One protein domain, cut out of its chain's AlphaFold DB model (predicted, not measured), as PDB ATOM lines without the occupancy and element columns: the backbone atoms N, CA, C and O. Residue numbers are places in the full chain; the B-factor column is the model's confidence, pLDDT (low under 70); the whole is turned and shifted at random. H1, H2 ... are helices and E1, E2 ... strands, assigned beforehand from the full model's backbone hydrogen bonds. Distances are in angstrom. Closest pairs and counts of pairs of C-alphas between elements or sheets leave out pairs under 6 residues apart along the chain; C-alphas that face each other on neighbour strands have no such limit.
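This is residues 141 to 228 and 302 to 371 of the 372 residues of an uncharacterized protein of Penicillium nordicum (UniProt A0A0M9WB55). With little regular structure, this domain is one strongly twisted antiparallel sheet, ordered E1 E4 E5 E6 E3 E2 E7, with H1 and H3 on it. The 158 printed residues hold, in chain order, three named strands, three helices and four strands, mixed in class. It is compact, radius of gyration of the C-alphas 15.8 A, spanning 46 by 38 by 35 A.

E1 is residues 152 to 155, from C-alpha 152 at (219.245, 205.308, 279.439); E2 is residues 166 to 171, E3 residues 178 to 184, H1 residues 186 to 189, H2 residues 198 to 210, 18.5 A from first to last C-alpha, H3 residues 217 to 221, E4 residues 223 to 225, E5 residues 302 to 309, 19.2 A from first to last C-alpha, E6 residues 329 to 332, and E7 residues 367 to 369, ending with C-alpha 369 at (202.793, 203.303, 262.829).

In the hairpin E5 and E6, N 307 and O 330 are within hydrogen-bond range, 2.8 A. H3 is over E5, closest C-alphas Arg 220 and His 305, 5.6 A. Every O i to N i+4 pair is within range in H2, 0 of 1 in H3, with 1 of 2 i+3 pairs.

Residues 229 to 301 are cut out; C-alphas 228 and 302 are 9.2 A apart. Links E5 to E6 and E6 to E7 are long. pLDDT is under 70 in 36 residues.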
ATOM      1  N   ARG A 141     210.276 209.124 288.510       82.62
ATOM      2  CA  ARG A 141     209.126 208.609 287.742       82.62
ATOM      3  C   ARG A 141     209.457 207.356 286.943       82.62
ATOM      4  O   ARG A 141     208.562 206.544 286.712       82.62
ATOM      5  N   VAL A 142     210.713 207.183 286.537       82.62
ATOM      6  CA  VAL A 142     211.148 206.019 285.756       82.62
ATOM      7  C   VAL A 142     211.019 204.723 286.562       82.62
ATOM      8  O   VAL A 142     210.843 203.657 285.980       82.62
ATOM      9  N   LEU A 143     211.017 204.809 287.896       87.44
ATOM     10  CA  LEU A 143     210.813 203.658 288.779       87.44
ATOM     11  C   LEU A 143     209.350 203.191 288.832       87.44
ATOM     12  O   LEU A 143     209.067 202.057 289.218       87.44
ATOM     13  N   HIS A 144     208.414 204.057 288.438       84.50
ATOM     14  CA  HIS A 144     206.970 203.851 288.609       84.50
ATOM     15  C   HIS A 144     206.206 203.761 287.285       84.50
ATOM     16  O   HIS A 144     205.038 203.383 287.272       84.50
ATOM     17  N   GLN A 145     206.842 204.106 286.165       80.81
ATOM     18  CA  GLN A 145     206.240 204.071 284.830       80.81
ATOM     19  C   GLN A 145     206.769 202.887 284.005       80.81
ATOM     20  O   GLN A 145     207.900 202.463 284.230       80.81
ATOM     21  N   PRO A 146     206.000 202.382 283.014       83.38
ATOM     22  CA  PRO A 146     206.413 201.267 282.159       83.38
ATOM     23  C   PRO A 146     207.813 201.446 281.564       83.38
ATOM     24  O   PRO A 146     208.728 200.684 281.866       83.38
ATOM     25  N   SER A 147     208.005 202.462 280.727       84.94
ATOM     26  CA  SER A 147     209.297 202.897 280.193       84.94
ATOM     27  C   SER A 147     209.163 204.304 279.647       84.94
ATOM     28  O   SER A 147     208.093 204.700 279.179       84.94
ATOM     29  N   MET A 148     210.259 205.053 279.690       78.50
ATOM     30  CA  MET A 148     210.288 206.447 279.274       78.50
ATOM     31  C   MET A 148     211.273 206.621 278.124       78.50
ATOM     32  O   MET A 148     212.424 206.191 278.177       78.50
ATOM     33  N   ILE A 149     210.820 207.284 277.066       78.00
ATOM     34  CA  ILE A 149     211.694 207.652 275.953       78.00
ATOM     35  C   ILE A 149     212.807 208.586 276.441       78.00
ATOM     36  O   ILE A 149     212.658 209.275 277.452       78.00
ATOM     37  N   SER A 150     213.919 208.615 275.715       76.25
ATOM     38  CA  SER A 150     215.107 209.410 276.042       76.25
ATOM     39  C   SER A 150     215.847 208.992 277.323       76.25
ATOM     40  O   SER A 150     216.902 209.548 277.608       76.25
ATOM     41  N   GLN A 151     215.366 207.984 278.058       81.81
ATOM     42  CA  GLN A 151     216.084 207.426 279.203       81.81
ATOM     43  C   GLN A 151     217.149 206.411 278.773       81.81
ATOM     44  O   GLN A 151     217.141 205.889 277.648       81.81
ATOM     45  N   SER A 152     218.084 206.153 279.689       88.75
ATOM     46  CA  SER A 152     219.245 205.308 279.439       88.75
ATOM     47  C   SER A 152     218.855 203.866 279.108       88.75
ATOM     48  O   SER A 152     217.849 203.332 279.571       88.75
ATOM     49  N   LEU A 153     219.659 203.227 278.271       90.50
ATOM     50  CA  LEU A 153     219.458 201.862 277.810       90.50
ATOM     51  C   LEU A 153     220.826 201.205 277.631       90.50
ATOM     52  O   LEU A 153     221.716 201.809 277.036       90.50
ATOM     53  N   ALA A 154     221.002 199.974 278.100       91.69
ATOM     54  CA  ALA A 154     222.252 199.242 277.901       91.69
ATOM     55  C   ALA A 154     222.030 197.728 277.842       91.69
ATOM     56  O   ALA A 154     221.016 197.242 278.348       91.69
ATOM     57  N   PRO A 155     222.965 196.962 277.256       91.19
ATOM     58  CA  PRO A 155     222.981 195.520 277.429       91.19
ATOM     59  C   PRO A 155     223.138 195.164 278.912       91.19
ATOM     60  O   PRO A 155     223.922 195.790 279.629       91.19
ATOM     61  N   ARG A 156     222.418 194.134 279.359       87.94
ATOM     62  CA  ARG A 156     222.449 193.649 280.742       87.94
ATOM     63  C   ARG A 156     223.874 193.336 281.195       87.94
ATOM     64  O   ARG A 156     224.628 192.663 280.490       87.94
ATOM     65  N   GLY A 157     224.224 193.801 282.395       76.25
ATOM     66  CA  GLY A 157     225.526 193.533 283.016       76.25
ATOM     67  C   GLY A 157     226.716 194.175 282.295       76.25
ATOM     68  O   GLY A 157     227.857 193.749 282.489       76.25
ATOM     69  N   LYS A 158     226.478 195.168 281.430       74.00
ATOM     70  CA  LYS A 158     227.533 195.919 280.748       74.00
ATOM     71  C   LYS A 158     227.440 197.400 281.098       74.00
ATOM     72  O   LYS A 158     226.361 197.981 281.158       74.00
ATOM     73  N   TYR A 159     228.607 198.013 281.260       65.06
ATOM     74  CA  TYR A 159     228.741 199.459 281.354       65.06
ATOM     75  C   TYR A 159     228.557 200.055 279.957       65.06
ATOM     76  O   TYR A 159     229.365 199.823 279.056       65.06
ATOM     77  N   GLY A 160     227.452 200.767 279.760       66.25
ATOM     78  CA  GLY A 160     227.111 201.421 278.505       66.25
ATOM     79  C   GLY A 160     225.997 202.445 278.700       66.25
ATOM     80  O   GLY A 160     225.165 202.318 279.600       66.25
ATOM     81  N   SER A 161     225.989 203.468 277.850       67.62
ATOM     82  CA  SER A 161     224.962 204.509 277.806       67.62
ATOM     83  C   SER A 161     224.414 204.636 276.386       67.62
ATOM     84  O   SER A 161     224.885 205.413 275.560       67.62
ATOM     85  N   GLY A 162     223.415 203.817 276.081       83.62
ATOM     86  CA  GLY A 162     222.503 204.056 274.972       83.62
ATOM     87  C   GLY A 162     221.270 204.823 275.439       83.62
ATOM     88  O   GLY A 162     221.075 205.075 276.629       83.62
ATOM     89  N   THR A 163     220.400 205.148 274.491       85.88
ATOM     90  CA  THR A 163     219.123 205.815 274.759       85.88
ATOM     91  C   THR A 163     217.990 205.029 274.117       85.88
ATOM     92  O   THR A 163     218.105 204.581 272.970       85.88
ATOM     93  N   LEU A 164     216.875 204.875 274.832       87.25
ATOM     94  CA  LEU A 164     215.637 204.403 274.224       87.25
ATOM     95  C   LEU A 164     215.050 205.524 273.358       87.25
ATOM     96  O   LEU A 164     214.589 206.543 273.867       87.25
ATOM     97  N   GLY A 165     215.058 205.335 272.041       81.81
ATOM     98  CA  GLY A 165     214.521 206.309 271.091       81.81
ATOM     99  C   GLY A 165     212.995 206.398 271.125       81.81
ATOM    100  O   GLY A 165     212.448 207.457 270.846       81.81
ATOM    101  N   GLY A 166     212.313 205.312 271.488       84.56
ATOM    102  CA  GLY A 166     210.857 205.243 271.614       84.56
ATOM    103  C   GLY A 166     210.304 203.904 271.149       84.56
ATOM    104  O   GLY A 166     211.062 202.967 270.913       84.56
ATOM    105  N   PHE A 167     208.987 203.817 271.007       84.44
ATOM    106  CA  PHE A 167     208.292 202.626 270.524       84.44
ATOM    107  C   PHE A 167     207.822 202.796 269.081       84.44
ATOM    108  O   PHE A 167     207.314 203.855 268.698       84.44
ATOM    109  N   ILE A 168     207.952 201.731 268.293       84.12
ATOM    110  CA  ILE A 168     207.407 201.626 266.939       84.12
ATOM    111  C   ILE A 168     206.509 200.398 266.824       84.12
ATOM    112  O   ILE A 168     206.778 199.368 267.434       84.12
ATOM    113  N   GLU A 169     205.471 200.489 266.000       83.50
ATOM    114  CA  GLU A 169     204.592 199.364 265.688       83.50
ATOM    115  C   GLU A 169     204.869 198.883 264.262       83.50
ATOM    116  O   GLU A 169     204.743 199.653 263.302       83.50
ATOM    117  N   LEU A 170     205.228 197.608 264.115       80.81
ATOM    118  CA  LEU A 170     205.498 196.971 262.830       80.81
ATOM    119  C   LEU A 170     204.435 195.927 262.512       80.81
ATOM    120  O   LEU A 170     204.165 195.047 263.323       80.81
ATOM    121  N   LYS A 171     203.887 195.975 261.297       81.44
ATOM    122  CA  LYS A 171     203.100 194.863 260.759       81.44
ATOM    123  C   LYS A 171     203.996 193.959 259.922       81.44
ATOM    124  O   LYS A 171     204.469 194.377 258.862       81.44
ATOM    125  N   LEU A 172     204.244 192.747 260.411       78.81
ATOM    126  CA  LEU A 172     205.073 191.768 259.710       78.81
ATOM    127  C   LEU A 172     204.275 191.080 258.587       78.81
ATOM    128  O   LEU A 172     203.060 190.907 258.716       78.81
ATOM    129  N   PRO A 173     204.930 190.670 257.485       80.50
ATOM    130  CA  PRO A 173     204.273 189.904 256.431       80.50
ATOM    131  C   PRO A 173     203.596 188.646 256.990       80.50
ATOM    132  O   PRO A 173     204.196 187.904 257.763       80.50
ATOM    133  N   GLY A 174     202.338 188.416 256.609       81.75
ATOM    134  CA  GLY A 174     201.553 187.266 257.073       81.75
ATOM    135  C   GLY A 174     200.966 187.392 258.484       81.75
ATOM    136  O   GLY A 174     200.227 186.503 258.894       81.75
ATOM    137  N   GLN A 175     201.233 188.480 259.216       81.00
ATOM    138  CA  GLN A 175     200.615 188.739 260.519       81.00
ATOM    139  C   GLN A 175     199.430 189.699 260.399       81.00
ATOM    140  O   GLN A 175     199.464 190.682 259.650       81.00
ATOM    141  N   PHE A 176     198.366 189.417 261.153       78.12
ATOM    142  CA  PHE A 176     197.201 190.296 261.245       78.12
ATOM    143  C   PHE A 176     197.471 191.486 262.169       78.12
ATOM    144  O   PHE A 176     197.153 192.623 261.792       78.12
ATOM    145  N   ASP A 177     198.137 191.221 263.292       84.06
ATOM    146  CA  ASP A 177     198.406 192.186 264.353       84.06
ATOM    147  C   ASP A 177     199.724 192.942 264.162       84.06
ATOM    148  O   ASP A 177     200.653 192.497 263.482       84.06
ATOM    149  N   TYR A 178     199.784 194.129 264.764       82.81
ATOM    150  CA  TYR A 178     201.004 194.918 264.855       82.81
ATOM    151  C   TYR A 178     201.835 194.444 266.045       82.81
ATOM    152  O   TYR A 178     201.302 194.185 267.120       82.81
ATOM    153  N   LYS A 179     203.153 194.397 265.864       86.81
ATOM    154  CA  LYS A 179     204.109 194.150 266.937       86.81
ATOM    155  C   LYS A 179     204.758 195.457 267.372       86.81
ATOM    156  O   LYS A 179     205.386 196.134 266.555       86.81
ATOM    157  N   THR A 180     204.645 195.779 268.653       88.38
ATOM    158  CA  THR A 180     205.323 196.930 269.259       88.38
ATOM    159  C   THR A 180     206.754 196.565 269.636       88.38
ATOM    160  O   THR A 180     207.001 195.529 270.249       88.38
ATOM    161  N   LEU A 181     207.709 197.408 269.250       92.38
ATOM    162  CA  LEU A 181     209.139 197.217 269.484       92.38
ATOM    163  C   LEU A 181     209.770 198.522 269.976       92.38
ATOM    164  O   LEU A 181     209.416 199.604 269.509       92.38
ATOM    165  N   GLY A 182     210.735 198.421 270.888       92.38
ATOM    166  CA  GLY A 182     211.582 199.545 271.281       92.38
ATOM    167  C   GLY A 182     212.610 199.849 270.191       92.38
ATOM    168  O   GLY A 182     213.215 198.933 269.644       92.38
ATOM    169  N   LEU A 183     212.823 201.119 269.870       92.69
ATOM    170  CA  LEU A 183     213.789 201.586 268.879       92.69
ATOM    171  C   LEU A 183     215.003 202.200 269.575       92.69
ATOM    172  O   LEU A 183     214.870 203.050 270.455       92.69
ATOM    173  N   THR A 184     216.196 201.814 269.141       92.81
ATOM    174  CA  THR A 184     217.464 202.415 269.569       92.81
ATOM    175  C   THR A 184     218.505 202.322 268.447       92.81
ATOM    176  O   THR A 184     218.177 201.949 267.321       92.81
ATOM    177  N   CYS A 185     219.756 202.674 268.734       91.19
ATOM    178  CA  CYS A 185     220.888 202.556 267.824       91.19
ATOM    179  C   CYS A 185     221.545 201.165 267.895       91.19
ATOM    180  O   CYS A 185     221.494 200.507 268.933       91.19
ATOM    181  N   PHE A 186     222.204 200.694 266.831       92.88
ATOM    182  CA  PHE A 186     222.914 199.408 266.894       92.88
ATOM    183  C   PHE A 186     224.098 199.471 267.865       92.88
ATOM    184  O   PHE A 186     224.330 198.526 268.615       92.88
ATOM    185  N   HIS A 187     224.796 200.609 267.927       89.69
ATOM    186  CA  HIS A 187     225.865 200.824 268.910       89.69
ATOM    187  C   HIS A 187     225.393 200.626 270.358       89.69
ATOM    188  O   HIS A 187     226.171 200.190 271.199       89.69
ATOM    189  N   CYS A 188     224.115 200.898 270.630       90.12
ATOM    190  CA  CYS A 188     223.493 200.795 271.941       90.12
ATOM    191  C   CYS A 188     223.284 199.328 272.370       90.12
ATOM    192  O   CYS A 188     223.156 199.052 273.558       90.12
ATOM    193  N   VAL A 189     223.238 198.388 271.416       91.88
ATOM    194  CA  VAL A 189     222.980 196.955 271.666       91.88
ATOM    195  C   VAL A 189     224.152 196.047 271.289       91.88
ATOM    196  O   VAL A 189     224.119 194.851 271.565       91.88
ATOM    197  N   ASN A 190     225.175 196.586 270.623       90.69
ATOM    198  CA  ASN A 190     226.348 195.838 270.188       90.69
ATOM    199  C   ASN A 190     227.198 195.434 271.407       90.69
ATOM    200  O   ASN A 190     227.794 196.306 272.045       90.69
ATOM    201  N   PRO A 191     227.310 194.136 271.732       86.38
ATOM    202  CA  PRO A 191     228.078 193.712 272.891       86.38
ATOM    203  C   PRO A 191     229.588 193.828 272.634       86.38
ATOM    204  O   PRO A 191     230.085 193.673 271.509       86.38
ATOM    205  N   SER A 192     230.339 194.045 273.714       85.25
ATOM    206  CA  SER A 192     231.792 193.849 273.723       85.25
ATOM    207  C   SER A 192     232.123 192.363 273.593       85.25
ATOM    208  O   SER A 192     231.427 191.533 274.170       85.25
ATOM    209  N   GLU A 193     233.205 192.028 272.883       88.69
ATOM    210  CA  GLU A 193     233.695 190.641 272.782       88.69
ATOM    211  C   GLU A 193     234.291 190.138 274.108       88.69
ATOM    212  O   GLU A 193     234.431 188.933 274.313       88.69
ATOM    213  N   ASN A 194     234.615 191.050 275.030       84.25
ATOM    214  CA  ASN A 194     235.266 190.720 276.291       84.25
ATOM    215  C   ASN A 194     234.352 189.870 277.186       84.25
ATOM    216  O   ASN A 194     233.255 190.296 277.575       84.25
ATOM    217  N   GLY A 195     234.848 188.685 277.550       80.19
ATOM    218  CA  GLY A 195     234.155 187.737 278.422       80.19
ATOM    219  C   GLY A 195     233.007 186.978 277.750       80.19
ATOM    220  O   GLY A 195     232.233 186.335 278.451       80.19
ATOM    221  N   LEU A 196     232.866 187.055 276.420       85.50
ATOM    222  CA  LEU A 196     231.891 186.247 275.687       85.50
ATOM    223  C   LEU A 196     232.465 184.869 275.339       85.50
ATOM    224  O   LEU A 196     233.669 184.708 275.129       85.50
ATOM    225  N   ARG A 197     231.581 183.875 275.220       88.88
ATOM    226  CA  ARG A 197     231.945 182.548 274.714       88.88
ATOM    227  C   ARG A 197     232.405 182.635 273.241       88.88
ATOM    228  O   ARG A 197     231.892 183.483 272.506       88.88
ATOM    229  N   PRO A 198     233.330 181.775 272.773       89.06
ATOM    230  CA  PRO A 198     233.888 181.863 271.414       89.06
ATOM    231  C   PRO A 198     232.860 181.793 270.267       89.06
ATOM    232  O   PRO A 198     232.999 182.469 269.243       89.06
ATOM    233  N   ASP A 199     231.809 180.994 270.434       87.75
ATOM    234  CA  ASP A 199     230.686 180.871 269.501       87.75
ATOM    235  C   ASP A 199     229.894 182.182 269.394       87.75
ATOM    236  O   ASP A 199     229.623 182.665 268.287       87.75
ATOM    237  N   LEU A 200     229.617 182.819 270.533       87.94
ATOM    238  CA  LEU A 200     228.947 184.111 270.585       87.94
ATOM    239  C   LEU A 200     229.830 185.226 270.016       87.94
ATOM    240  O   LEU A 200     229.328 186.058 269.270       87.94
ATOM    241  N   VAL A 201     231.145 185.224 270.268       91.31
ATOM    242  CA  VAL A 201     232.081 186.176 269.631       91.31
ATOM    243  C   VAL A 201     231.990 186.085 268.107       91.31
ATOM    244  O   VAL A 201     231.859 187.101 267.418       91.31
ATOM    245  N   THR A 202     232.003 184.863 267.573       92.62
ATOM    246  CA  THR A 202     231.869 184.621 266.129       92.62
ATOM    247  C   THR A 202     230.539 185.153 265.599       92.62
ATOM    248  O   THR A 202     230.491 185.769 264.532       92.62
ATOM    249  N   ARG A 203     229.453 184.956 266.353       93.12
ATOM    250  CA  ARG A 203     228.129 185.466 265.992       93.12
ATOM    251  C   ARG A 203     228.057 186.994 266.049       93.12
ATOM    252  O   ARG A 203     227.569 187.601 265.102       93.12
ATOM    253  N   VAL A 204     228.605 187.621 267.088       92.94
ATOM    254  CA  VAL A 204     228.651 189.082 267.257       92.94
ATOM    255  C   VAL A 204     229.370 189.750 266.090       92.94
ATOM    256  O   VAL A 204     228.884 190.747 265.561       92.94
ATOM    257  N   ARG A 205     230.488 189.184 265.624       94.69
ATOM    258  CA  ARG A 205     231.183 189.690 264.429       94.69
ATOM    259  C   ARG A 205     230.293 189.632 263.186       94.69
ATOM    260  O   ARG A 205     230.165 190.633 262.488       94.69
ATOM    261  N   LYS A 206     229.574 188.524 262.978       94.81
ATOM    262  CA  LYS A 206     228.595 188.408 261.881       94.81
ATOM    263  C   LYS A 206     227.453 189.420 262.004       94.81
ATOM    264  O   LYS A 206     227.036 189.969 260.985       94.81
ATOM    265  N   TRP A 207     226.964 189.692 263.215       95.56
ATOM    266  CA  TRP A 207     225.936 190.710 263.456       95.56
ATOM    267  C   TRP A 207     226.420 192.121 263.137       95.56
ATOM    268  O   TRP A 207     225.668 192.914 262.577       95.56
ATOM    269  N   ARG A 208     227.681 192.440 263.441       95.00
ATOM    270  CA  ARG A 208     228.278 193.733 263.084       95.00
ATOM    271  C   ARG A 208     228.336 193.942 261.574       95.00
ATOM    272  O   ARG A 208     228.145 195.062 261.121       95.00
ATOM    273  N   GLU A 209     228.548 192.886 260.799       93.44
ATOM    274  CA  GLU A 209     228.612 192.968 259.336       93.44
ATOM    275  C   GLU A 209     227.226 192.965 258.680       93.44
ATOM    276  O   GLU A 209     226.955 193.754 257.777       93.44
ATOM    277  N   ASN A 210     226.339 192.079 259.130       93.50
ATOM    278  CA  ASN A 210     225.112 191.740 258.400       93.50
ATOM    279  C   ASN A 210     223.833 192.231 259.083       93.50
ATOM    280  O   ASN A 210     222.762 192.238 258.467       93.50
ATOM    281  N   GLY A 211     223.948 192.670 260.332       94.12
ATOM    282  CA  GLY A 211     222.825 192.934 261.209       94.12
ATOM    283  C   GLY A 211     222.327 191.691 261.936       94.12
ATOM    284  O   GLY A 211     222.795 190.570 261.722       94.12
ATOM    285  N   ILE A 212     221.362 191.920 262.822       95.88
ATOM    286  CA  ILE A 212     220.682 190.881 263.595       95.88
ATOM    287  C   ILE A 212     219.335 190.637 262.933       95.88
ATOM    288  O   ILE A 212     218.573 191.584 262.714       95.88
ATOM    289  N   LYS A 213     219.041 189.375 262.621       94.06
ATOM    290  CA  LYS A 213     217.764 188.984 262.025       94.06
ATOM    291  C   LYS A 213     216.780 188.489 263.096       94.06
ATOM    292  O   LYS A 213     217.225 187.935 264.100       94.06
ATOM    293  N   PRO A 214     215.460 188.632 262.879       91.88
ATOM    294  CA  PRO A 214     214.440 188.142 263.812       91.88
ATOM    295  C   PRO A 214     214.489 186.644 264.135       91.88
ATOM    296  O   PRO A 214     214.074 186.240 265.223       91.88
ATOM    297  N   ASP A 215     214.950 185.836 263.184       91.00
ATOM    298  CA  ASP A 215     215.069 184.378 263.253       91.00
ATOM    299  C   ASP A 215     216.419 183.905 263.813       91.00
ATOM    300  O   ASP A 215     216.621 182.705 263.983       91.00
ATOM    301  N   ASP A 216     217.330 184.828 264.134       92.62
ATOM    302  CA  ASP A 216     218.594 184.493 264.781       92.62
ATOM    303  C   ASP A 216     218.339 183.994 266.212       92.62
ATOM    304  O   ASP A 216     217.760 184.694 267.043       92.62
ATOM    305  N   ASP A 217     218.773 182.771 266.493       89.75
ATOM    306  CA  ASP A 217     218.578 182.056 267.750       89.75
ATOM    307  C   ASP A 217     219.305 182.708 268.933       89.75
ATOM    308  O   ASP A 217     218.755 182.815 270.033       89.75
ATOM    309  N   LEU A 218     220.514 183.219 268.693       90.31
ATOM    310  CA  LEU A 218     221.372 183.795 269.726       90.31
ATOM    311  C   LEU A 218     221.021 185.249 270.048       90.31
ATOM    312  O   LEU A 218     221.508 185.789 271.041       90.31
ATOM    313  N   ARG A 219     220.132 185.901 269.278       92.25
ATOM    314  CA  ARG A 219     219.732 187.298 269.542       92.25
ATOM    315  C   ARG A 219     219.148 187.495 270.942       92.25
ATOM    316  O   ARG A 219     219.243 188.581 271.504       92.25
ATOM    317  N   ARG A 220     218.545 186.443 271.508       91.94
ATOM    318  CA  ARG A 220     217.927 186.465 272.840       91.94
ATOM    319  C   ARG A 220     218.951 186.593 273.968       91.94
ATOM    320  O   ARG A 220     218.572 186.999 275.064       91.94
ATOM    321  N   GLU A 221     220.225 186.296 273.698       90.19
ATOM    322  CA  GLU A 221     221.329 186.534 274.635       90.19
ATOM    323  C   GLU A 221     221.637 188.036 274.786       90.19
ATOM    324  O   GLU A 221     222.186 188.453 275.805       90.19
ATOM    325  N   LEU A 222     221.223 188.877 273.827       92.06
ATOM    326  CA  LEU A 222     221.323 190.338 273.919       92.06
ATOM    327  C   LEU A 222     220.161 190.916 274.726       92.06
ATOM    328  O   LEU A 222     219.253 191.561 274.191       92.06
ATOM    329  N   GLN A 223     220.185 190.646 276.027       94.00
ATOM    330  CA  GLN A 223     219.228 191.200 276.975       94.00
ATOM    331  C   GLN A 223     219.537 192.668 277.257       94.00
ATOM    332  O   GLN A 223     220.699 193.054 277.384       94.00
ATOM    333  N   MET A 224     218.488 193.471 277.373       94.44
ATOM    334  CA  MET A 224     218.569 194.914 277.545       94.44
ATOM    335  C   MET A 224     218.004 195.332 278.902       94.44
ATOM    336  O   MET A 224     217.050 194.739 279.411       94.44
ATOM    337  N   GLU A 225     218.577 196.394 279.452       94.00
ATOM    338  CA  GLU A 225     218.143 197.053 280.679       94.00
ATOM    339  C   GLU A 225     217.794 198.509 280.399       94.00
ATOM    340  O   GLU A 225     218.532 199.223 279.713       94.00
ATOM    341  N   HIS A 226     216.651 198.920 280.934       91.88
ATOM    342  CA  HIS A 226     216.116 200.264 280.862       91.88
ATOM    343  C   HIS A 226     215.436 200.602 282.198       91.88
ATOM    344  O   HIS A 226     214.451 199.944 282.547       91.88
ATOM    345  N   PRO A 227     215.907 201.613 282.941       91.25
ATOM    346  CA  PRO A 227     217.177 202.322 282.755       91.25
ATOM    347  C   PRO A 227     218.391 201.390 282.731       91.25
ATOM    348  O   PRO A 227     218.313 200.254 283.196       91.25
ATOM    349  N   SER A 228     219.521 201.869 282.214       91.31
ATOM    350  CA  SER A 228     220.775 201.121 282.322       91.31
ATOM    351  C   SER A 228     221.207 200.979 283.786       91.31
ATOM    352  O   SER A 228     221.051 201.910 284.578       91.31
ATOM    353  N   ALA A 302     214.841 195.151 283.806       93.94
ATOM    354  CA  ALA A 302     214.740 194.209 282.689       93.94
ATOM    355  C   ALA A 302     213.792 194.702 281.575       93.94
ATOM    356  O   ALA A 302     212.584 194.796 281.777       93.94
ATOM    357  N   PHE A 303     214.331 194.991 280.386       93.56
ATOM    358  CA  PHE A 303     213.590 195.633 279.288       93.56
ATOM    359  C   PHE A 303     213.327 194.714 278.085       93.56
ATOM    360  O   PHE A 303     212.675 195.109 277.122       93.56
ATOM    361  N   GLY A 304     213.817 193.474 278.136       95.06
ATOM    362  CA  GLY A 304     213.641 192.472 277.088       95.06
ATOM    363  C   GLY A 304     214.939 192.177 276.346       95.06
ATOM    364  O   GLY A 304     216.013 192.166 276.948       95.06
ATOM    365  N   HIS A 305     214.851 191.894 275.050       95.81
ATOM    366  CA  HIS A 305     216.005 191.494 274.236       95.81
ATOM    367  C   HIS A 305     215.919 192.009 272.801       95.81
ATOM    368  O   HIS A 305     214.834 192.319 272.299       95.81
ATOM    369  N   VAL A 306     217.061 192.060 272.119       96.44
ATOM    370  CA  VAL A 306     217.132 192.509 270.726       96.44
ATOM    371  C   VAL A 306     216.288 191.612 269.813       96.44
ATOM    372  O   VAL A 306     216.369 190.382 269.830       96.44
ATOM    373  N   TYR A 307     215.458 192.252 268.995       96.06
ATOM    374  CA  TYR A 307     214.638 191.624 267.965       96.06
ATOM    375  C   TYR A 307     215.349 191.603 266.610       96.06
ATOM    376  O   TYR A 307     215.455 190.558 265.980       96.06
ATOM    377  N   ALA A 308     215.847 192.755 266.163       96.00
ATOM    378  CA  ALA A 308     216.566 192.897 264.899       96.00
ATOM    379  C   ALA A 308     217.467 194.132 264.946       96.00
ATOM    380  O   ALA A 308     217.204 195.047 265.720       96.00
ATOM    381  N   ALA A 309     218.509 194.191 264.120       96.12
ATOM    382  CA  ALA A 309     219.392 195.355 264.073       96.12
ATOM    383  C   ALA A 309     220.129 195.502 262.740       96.12
ATOM    384  O   ALA A 309     220.283 194.528 262.004       96.12
ATOM    385  N   SER A 310     220.638 196.703 262.451       94.31
ATOM    386  CA  SER A 310     221.358 197.008 261.208       94.31
ATOM    387  C   SER A 310     222.720 196.347 261.078       94.31
ATOM    388  O   SER A 310     223.147 196.100 259.952       94.31
ATOM    389  N   GLY A 311     223.446 196.159 262.182       93.19
ATOM    390  CA  GLY A 311     224.905 196.072 262.105       93.19
ATOM    391  C   GLY A 311     225.526 197.434 261.753       93.19
ATOM    392  O   GLY A 311     224.833 198.449 261.708       93.19
ATOM    393  N   PHE A 312     226.818 197.466 261.438       91.00
ATOM    394  CA  PHE A 312     227.541 198.646 260.943       91.00
ATOM    395  C   PHE A 312     227.455 198.788 259.418       91.00
ATOM    396  O   PHE A 312     228.399 199.210 258.748       91.00
ATOM    397  N   ARG A 313     226.310 198.408 258.846       88.50
ATOM    398  CA  ARG A 313     226.080 198.452 257.402       88.50
ATOM    399  C   ARG A 313     225.966 199.890 256.920       88.50
ATOM    400  O   ARG A 313     225.465 200.763 257.622       88.50
ATOM    401  N   THR A 314     226.359 200.127 255.680       84.44
ATOM    402  CA  THR A 314     226.153 201.404 254.997       84.44
ATOM    403  C   THR A 314     225.173 201.232 253.847       84.44
ATOM    404  O   THR A 314     224.992 200.138 253.303       84.44
ATOM    405  N   THR A 315     224.488 202.312 253.484       77.19
ATOM    406  CA  THR A 315     223.684 202.341 252.265       77.19
ATOM    407  C   THR A 315     224.603 202.168 251.057       77.19
ATOM    408  O   THR A 315     225.700 202.739 251.061       77.19
ATOM    409  N   PRO A 316     224.158 201.471 249.999       79.75
ATOM    410  CA  PRO A 316     224.910 201.401 248.755       79.75
ATOM    411  C   PRO A 316     225.265 202.807 248.245       79.75
ATOM    412  O   PRO A 316     224.462 203.734 248.416       79.75
ATOM    413  N   PRO A 317     226.445 202.995 247.634       78.81
ATOM    414  CA  PRO A 317     226.796 204.261 247.010       78.81
ATOM    415  C   PRO A 317     225.827 204.548 245.857       78.81
ATOM    416  O   PRO A 317     225.662 203.732 244.953       78.81
ATOM    417  N   VAL A 318     225.180 205.712 245.899       80.25
ATOM    418  CA  VAL A 318     224.302 206.205 244.830       80.25
ATOM    419  C   VAL A 318     224.933 207.484 244.269       80.25
ATOM    420  O   VAL A 318     225.305 208.350 245.065       80.25
ATOM    421  N   PRO A 319     225.073 207.644 242.938       75.12
ATOM    422  CA  PRO A 319     225.629 208.861 242.349       75.12
ATOM    423  C   PRO A 319     224.930 210.122 242.877       75.12
ATOM    424  O   PRO A 319     223.704 210.201 242.895       75.12
ATOM    425  N   GLY A 320     225.711 211.100 243.346       75.06
ATOM    426  CA  GLY A 320     225.189 212.349 243.915       75.06
ATOM    427  C   GLY A 320     224.686 212.261 245.363       75.06
ATOM    428  O   GLY A 320     224.241 213.276 245.899       75.06
ATOM    429  N   ARG A 321     224.777 211.098 246.029       69.19
ATOM    430  CA  ARG A 321     224.379 210.932 247.434       69.19
ATOM    431  C   ARG A 321     225.501 210.292 248.262       69.19
ATOM    432  O   ARG A 321     225.975 209.215 247.904       69.19
ATOM    433  N   PRO A 322     225.912 210.898 249.391       74.75
ATOM    434  CA  PRO A 322     226.878 210.267 250.282       74.75
ATOM    435  C   PRO A 322     226.301 208.977 250.874       74.75
ATOM    436  O   PRO A 322     225.104 208.891 251.176       74.75
ATOM    437  N   THR A 323     227.164 207.980 251.062       75.31
ATOM    438  CA  THR A 323     226.821 206.767 251.804       75.31
ATOM    439  C   THR A 323     226.407 207.142 253.227       75.31
ATOM    440  O   THR A 323     226.988 208.022 253.859       75.31
ATOM    441  N   SER A 324     225.351 206.508 253.725       73.62
ATOM    442  CA  SER A 324     224.830 206.723 255.075       73.62
ATOM    443  C   SER A 324     224.974 205.441 255.881       73.62
ATOM    444  O   SER A 324     224.691 204.357 255.376       73.62
ATOM    445  N   THR A 325     225.403 205.545 257.134       78.81
ATOM    446  CA  THR A 325     225.440 204.398 258.047       78.81
ATOM    447  C   THR A 325     224.023 204.036 258.479       78.81
ATOM    448  O   THR A 325     223.243 204.903 258.876       78.81
ATOM    449  N   LEU A 326     223.690 202.752 258.405       83.94
ATOM    450  CA  LEU A 326     222.499 202.177 259.010       83.94
ATOM    451  C   LEU A 326     222.845 201.863 260.466       83.94
ATOM    452  O   LEU A 326     223.727 201.050 260.715       83.94
ATOM    453  N   ASP A 327     222.186 202.523 261.415       86.31
ATOM    454  CA  ASP A 327     222.510 202.396 262.841       86.31
ATOM    455  C   ASP A 327     221.247 202.315 263.706       86.31
ATOM    456  O   ASP A 327     220.886 203.269 264.393       86.31
ATOM    457  N   TRP A 328     220.549 201.180 263.638       91.50
ATOM    458  CA  TRP A 328     219.381 200.891 264.478       91.50
ATOM    459  C   TRP A 328     219.439 199.514 265.098       91.50
ATOM    460  O   TRP A 328     219.985 198.567 264.532       91.50
ATOM    461  N   ALA A 329     218.711 199.396 266.196       95.50
ATOM    462  CA  ALA A 329     218.220 198.143 266.710       95.50
ATOM    463  C   ALA A 329     216.760 198.272 267.149       95.50
ATOM    464  O   ALA A 329     216.296 199.335 267.564       95.50
ATOM    465  N   LEU A 330     216.054 197.155 267.042       96.12
ATOM    466  CA  LEU A 330     214.719 196.936 267.561       96.12
ATOM    467  C   LEU A 330     214.806 195.989 268.743       96.12
ATOM    468  O   LEU A 330     215.524 194.991 268.690       96.12
ATOM    469  N   ILE A 331     214.045 196.285 269.781       96.69
ATOM    470  CA  ILE A 331     213.995 195.530 271.025       96.69
ATOM    471  C   ILE A 331     212.583 194.995 271.167       96.69
ATOM    472  O   ILE A 331     211.605 195.718 270.991       96.69
ATOM    473  N   GLU A 332     212.483 193.712 271.460       95.56
ATOM    474  CA  GLU A 332     211.237 193.098 271.879       95.56
ATOM    475  C   GLU A 332     211.066 193.378 273.369       95.56
ATOM    476  O   GLU A 332     211.884 192.939 274.179       95.56
ATOM    477  N   VAL A 333     210.047 194.178 273.681       93.12
ATOM    478  CA  VAL A 333     209.808 194.760 275.002       93.12
ATOM    479  C   VAL A 333     208.617 194.049 275.652       93.12
ATOM    480  O   VAL A 333     207.614 193.849 274.964       93.12
ATOM    481  N   PRO A 334     208.701 193.660 276.938       92.38
ATOM    482  CA  PRO A 334     207.561 193.127 277.686       92.38
ATOM    483  C   PRO A 334     206.370 194.098 277.693       92.38
ATOM    484  O   PRO A 334     206.570 195.309 277.760       92.38
ATOM    485  N   GLU A 335     205.137 193.590 277.630       89.00
ATOM    486  CA  GLU A 335     203.932 194.428 277.494       89.00
ATOM    487  C   GLU A 335     203.764 195.436 278.639       89.00
ATOM    488  O   GLU A 335     203.413 196.590 278.403       89.00
ATOM    489  N   ASP A 336     204.104 195.037 279.863       88.69
ATOM    490  CA  ASP A 336     204.086 195.870 281.070       88.69
ATOM    491  C   ASP A 336     205.132 196.995 281.047       88.69
ATOM    492  O   ASP A 336     205.015 197.977 281.781       88.69
ATOM    493  N   ARG A 337     206.143 196.879 280.179       89.56
ATOM    494  CA  ARG A 337     207.184 197.888 279.959       89.56
ATOM    495  C   ARG A 337     206.866 198.807 278.777       89.56
ATOM    496  O   ARG A 337     207.582 199.788 278.577       89.56
ATOM    497  N   ILE A 338     205.806 198.553 278.005       86.00
ATOM    498  CA  ILE A 338     205.419 199.411 276.878       86.00
ATOM    499  C   ILE A 338     204.777 200.699 277.409       86.00
ATOM    500  O   ILE A 338     203.674 200.710 277.951       86.00
ATOM    501  N   GLY A 339     205.485 201.813 277.231       77.38
ATOM    502  CA  GLY A 339     204.996 203.151 277.551       77.38
ATOM    503  C   GLY A 339     204.304 203.831 276.368       77.38
ATOM    504  O   GLY A 339     204.418 203.420 275.215       77.38
ATOM    505  N   GLN A 340     203.622 204.940 276.647       67.50
ATOM    506  CA  GLN A 340     203.236 205.890 275.603       67.50
ATOM    507  C   GLN A 340     204.483 206.681 275.170       67.50
ATOM    508  O   GLN A 340     205.308 207.033 276.014       67.50
ATOM    509  N   ASN A 341     204.612 207.019 273.883       59.72
ATOM    510  CA  ASN A 341     205.677 207.904 273.381       59.72
ATOM    511  C   ASN A 341     205.421 209.371 273.778       59.72
ATOM    512  O   ASN A 341     205.449 210.277 272.943       59.72
ATOM    513  N   VAL A 342     205.161 209.629 275.061       50.56
ATOM    514  CA  VAL A 342     204.890 210.976 275.552       50.56
ATOM    515  C   VAL A 342     206.203 211.730 275.655       50.56
ATOM    516  O   VAL A 342     206.873 211.772 276.683       50.56
ATOM    517  N   VAL A 343     206.524 212.390 274.554       44.31
ATOM    518  CA  VAL A 343     207.438 213.518 274.490       44.31
ATOM    519  C   VAL A 343     206.817 214.668 275.286       44.31
ATOM    520  O   VAL A 343     205.981 215.413 274.771       44.31
ATOM    521  N   ARG A 344     207.202 214.858 276.550       37.25
ATOM    522  CA  ARG A 344     206.998 216.177 277.170       37.25
ATOM    523  C   ARG A 344     208.093 217.083 276.625       37.25
ATOM    524  O   ARG A 344     209.261 216.760 276.777       37.25
ATOM    525  N   LEU A 345     207.687 218.157 275.942       30.36
ATOM    526  CA  LEU A 345     208.525 219.189 275.315       30.36
ATOM    527  C   LEU A 345     209.532 219.797 276.314       30.36
ATOM    528  O   LEU A 345     209.353 220.899 276.816       30.36
ATOM    529  N   PHE A 346     210.612 219.069 276.567       28.17
ATOM    530  CA  PHE A 346     211.944 219.596 276.793       28.17
ATOM    531  C   PHE A 346     212.729 219.217 275.537       28.17
ATOM    532  O   PHE A 346     212.646 218.091 275.048       28.17
ATOM    533  N   PHE A 347     213.332 220.212 274.894       26.53
ATOM    534  CA  PHE A 347     213.845 220.130 273.527       26.53
ATOM    535  C   PHE A 347     215.027 219.153 273.401       26.53
ATOM    536  O   PHE A 347     216.160 219.596 273.381       26.53
ATOM    537  N   PHE A 348     214.785 217.848 273.246       30.77
ATOM    538  CA  PHE A 348     215.790 216.879 272.785       30.77
ATOM    539  C   PHE A 348     215.112 215.653 272.166       30.77
ATOM    540  O   PHE A 348     214.528 214.854 272.890       30.77
ATOM    541  N   PHE A 349     215.189 215.470 270.835       38.66
ATOM    542  CA  PHE A 349     214.647 214.260 270.195       38.66
ATOM    543  C   PHE A 349     215.537 213.627 269.127       38.66
ATOM    544  O   PHE A 349     215.947 214.244 268.147       38.66
ATOM    545  N   PHE A 350     215.723 212.319 269.323       32.16
ATOM    546  CA  PHE A 350     216.502 211.343 268.557       32.16
ATOM    547  C   PHE A 350     215.773 210.822 267.294       32.16
ATOM    548  O   PHE A 350     216.184 209.847 266.671       32.16
ATOM    549  N   PHE A 351     214.652 211.435 266.906       34.47
ATOM    550  CA  PHE A 351     213.593 210.714 266.187       34.47
ATOM    551  C   PHE A 351     213.760 210.529 264.671       34.47
ATOM    552  O   PHE A 351     212.963 209.806 264.078       34.47
ATOM    553  N   PHE A 352     214.738 211.149 263.999       35.03
ATOM    554  CA  PHE A 352     214.500 211.470 262.582       35.03
ATOM    555  C   PHE A 352     215.371 210.883 261.485       35.03
ATOM    556  O   PHE A 352     215.041 211.066 260.315       35.03
ATOM    557  N   PHE A 353     216.390 210.083 261.793       30.45
ATOM    558  CA  PHE A 353     217.083 209.376 260.708       30.45
ATOM    559  C   PHE A 353     216.363 208.100 260.236       30.45
ATOM    560  O   PHE A 353     216.676 207.592 259.160       30.45
ATOM    561  N   PHE A 354     215.360 207.610 260.977       36.00
ATOM    562  CA  PHE A 354     214.799 206.274 260.744       36.00
ATOM    563  C   PHE A 354     213.713 206.159 259.676       36.00
ATOM    564  O   PHE A 354     213.555 205.091 259.088       36.00
ATOM    565  N   PHE A 355     212.995 207.237 259.364       32.19
ATOM    566  CA  PHE A 355     211.772 207.112 258.567       32.19
ATOM    567  C   PHE A 355     211.987 206.968 257.048       32.19
ATOM    568  O   PHE A 355     211.093 206.477 256.366       32.19
ATOM    569  N   PHE A 356     213.153 207.342 256.498       30.95
ATOM    570  CA  PHE A 356     213.307 207.495 255.039       30.95
ATOM    571  C   PHE A 356     214.085 206.407 254.291       30.95
ATOM    572  O   PHE A 356     214.043 206.397 253.064       30.95
ATOM    573  N   PHE A 357     214.766 205.477 254.963       29.88
ATOM    574  CA  PHE A 357     215.619 204.499 254.261       29.88
ATOM    575  C   PHE A 357     215.174 203.037 254.368       29.88
ATOM    576  O   PHE A 357     215.717 202.190 253.659       29.88
ATOM    577  N   PHE A 358     214.184 202.722 255.207       31.09
ATOM    578  CA  PHE A 358     213.940 201.334 255.608       31.09
ATOM    579  C   PHE A 358     213.180 200.454 254.607       31.09
ATOM    580  O   PHE A 358     213.317 199.233 254.645       31.09
ATOM    581  N   PHE A 359     212.428 201.028 253.668       36.41
ATOM    582  CA  PHE A 359     211.437 200.249 252.911       36.41
ATOM    583  C   PHE A 359     211.864 199.747 251.528       36.41
ATOM    584  O   PHE A 359     211.074 199.100 250.851       36.41
ATOM    585  N   GLY A 360     213.115 199.972 251.119       26.66
ATOM    586  CA  GLY A 360     213.605 199.504 249.816       26.66
ATOM    587  C   GLY A 360     214.298 198.136 249.810       26.66
ATOM    588  O   GLY A 360     214.304 197.483 248.775       26.66
ATOM    589  N   ILE A 361     214.931 197.710 250.914       32.12
ATOM    590  CA  ILE A 361     215.989 196.673 250.829       32.12
ATOM    591  C   ILE A 361     215.779 195.462 251.760       32.12
ATOM    592  O   ILE A 361     216.437 194.446 251.566       32.12
ATOM    593  N   LEU A 362     214.852 195.492 252.730       30.23
ATOM    594  CA  LEU A 362     214.661 194.341 253.640       30.23
ATOM    595  C   LEU A 362     213.223 193.848 253.829       30.23
ATOM    596  O   LEU A 362     213.042 192.719 254.269       30.23
ATOM    597  N   PHE A 363     212.213 194.628 253.450       31.02
ATOM    598  CA  PHE A 363     210.817 194.206 253.520       31.02
ATOM    599  C   PHE A 363     210.069 194.711 252.291       31.02
ATOM    600  O   PHE A 363     209.637 195.862 252.248       31.02
ATOM    601  N   GLN A 364     209.877 193.846 251.295       25.30
ATOM    602  CA  GLN A 364     208.795 194.048 250.338       25.30
ATOM    603  C   GLN A 364     207.467 193.924 251.114       25.30
ATOM    604  O   GLN A 364     206.997 192.823 251.371       25.30
ATOM    605  N   GLY A 365     206.893 195.056 251.544       25.66
ATOM    606  CA  GLY A 365     205.471 195.144 251.916       25.66
ATOM    607  C   GLY A 365     205.080 195.416 253.381       25.66
ATOM    608  O   GLY A 365     203.897 195.317 253.689       25.66
ATOM    609  N   GLY A 366     205.995 195.768 254.292       26.53
ATOM    610  CA  GLY A 366     205.631 196.113 255.684       26.53
ATOM    611  C   GLY A 366     205.161 197.570 255.870       26.53
ATOM    612  O   GLY A 366     205.593 198.453 255.139       26.53
ATOM    613  N   PHE A 367     204.309 197.850 256.866       34.56
ATOM    614  CA  PHE A 367     203.837 199.205 257.228       34.56
ATOM    615  C   PHE A 367     204.182 199.539 258.693       34.56
ATOM    616  O   PHE A 367     204.078 198.666 259.555       34.56
ATOM    617  N   VAL A 368     204.533 200.803 258.981       32.12
ATOM    618  CA  VAL A 368     204.908 201.296 260.329       32.12
ATOM    619  C   VAL A 368     203.923 202.349 260.827       32.12
ATOM    620  O   VAL A 368     203.550 203.257 260.078       32.12
ATOM    621  N   ARG A 369     203.533 202.262 262.103       33.12
ATOM    622  CA  ARG A 369     202.793 203.303 262.829       33.12
ATOM    623  C   ARG A 369     203.636 203.794 264.012       33.12
ATOM    624  O   ARG A 369     204.327 203.016 264.659       33.12
ATOM    625  N   SER A 370     203.595 205.102 264.261       32.72
ATOM    626  CA  SER A 370     204.091 205.726 265.490       32.72
ATOM    627  C   SER A 370     202.875 206.119 266.331       32.72
ATOM    628  O   SER A 370     201.906 206.670 265.798       32.72
ATOM    629  N   THR A 371     202.890 205.764 267.612       29.53
ATOM    630  CA  THR A 371     201.890 206.167 268.608       29.53
ATOM    631  C   THR A 371     202.331 207.477 269.263       29.53
ATOM    632  O   THR A 371     203.526 207.665 269.485       29.53
TER     633      THR A 371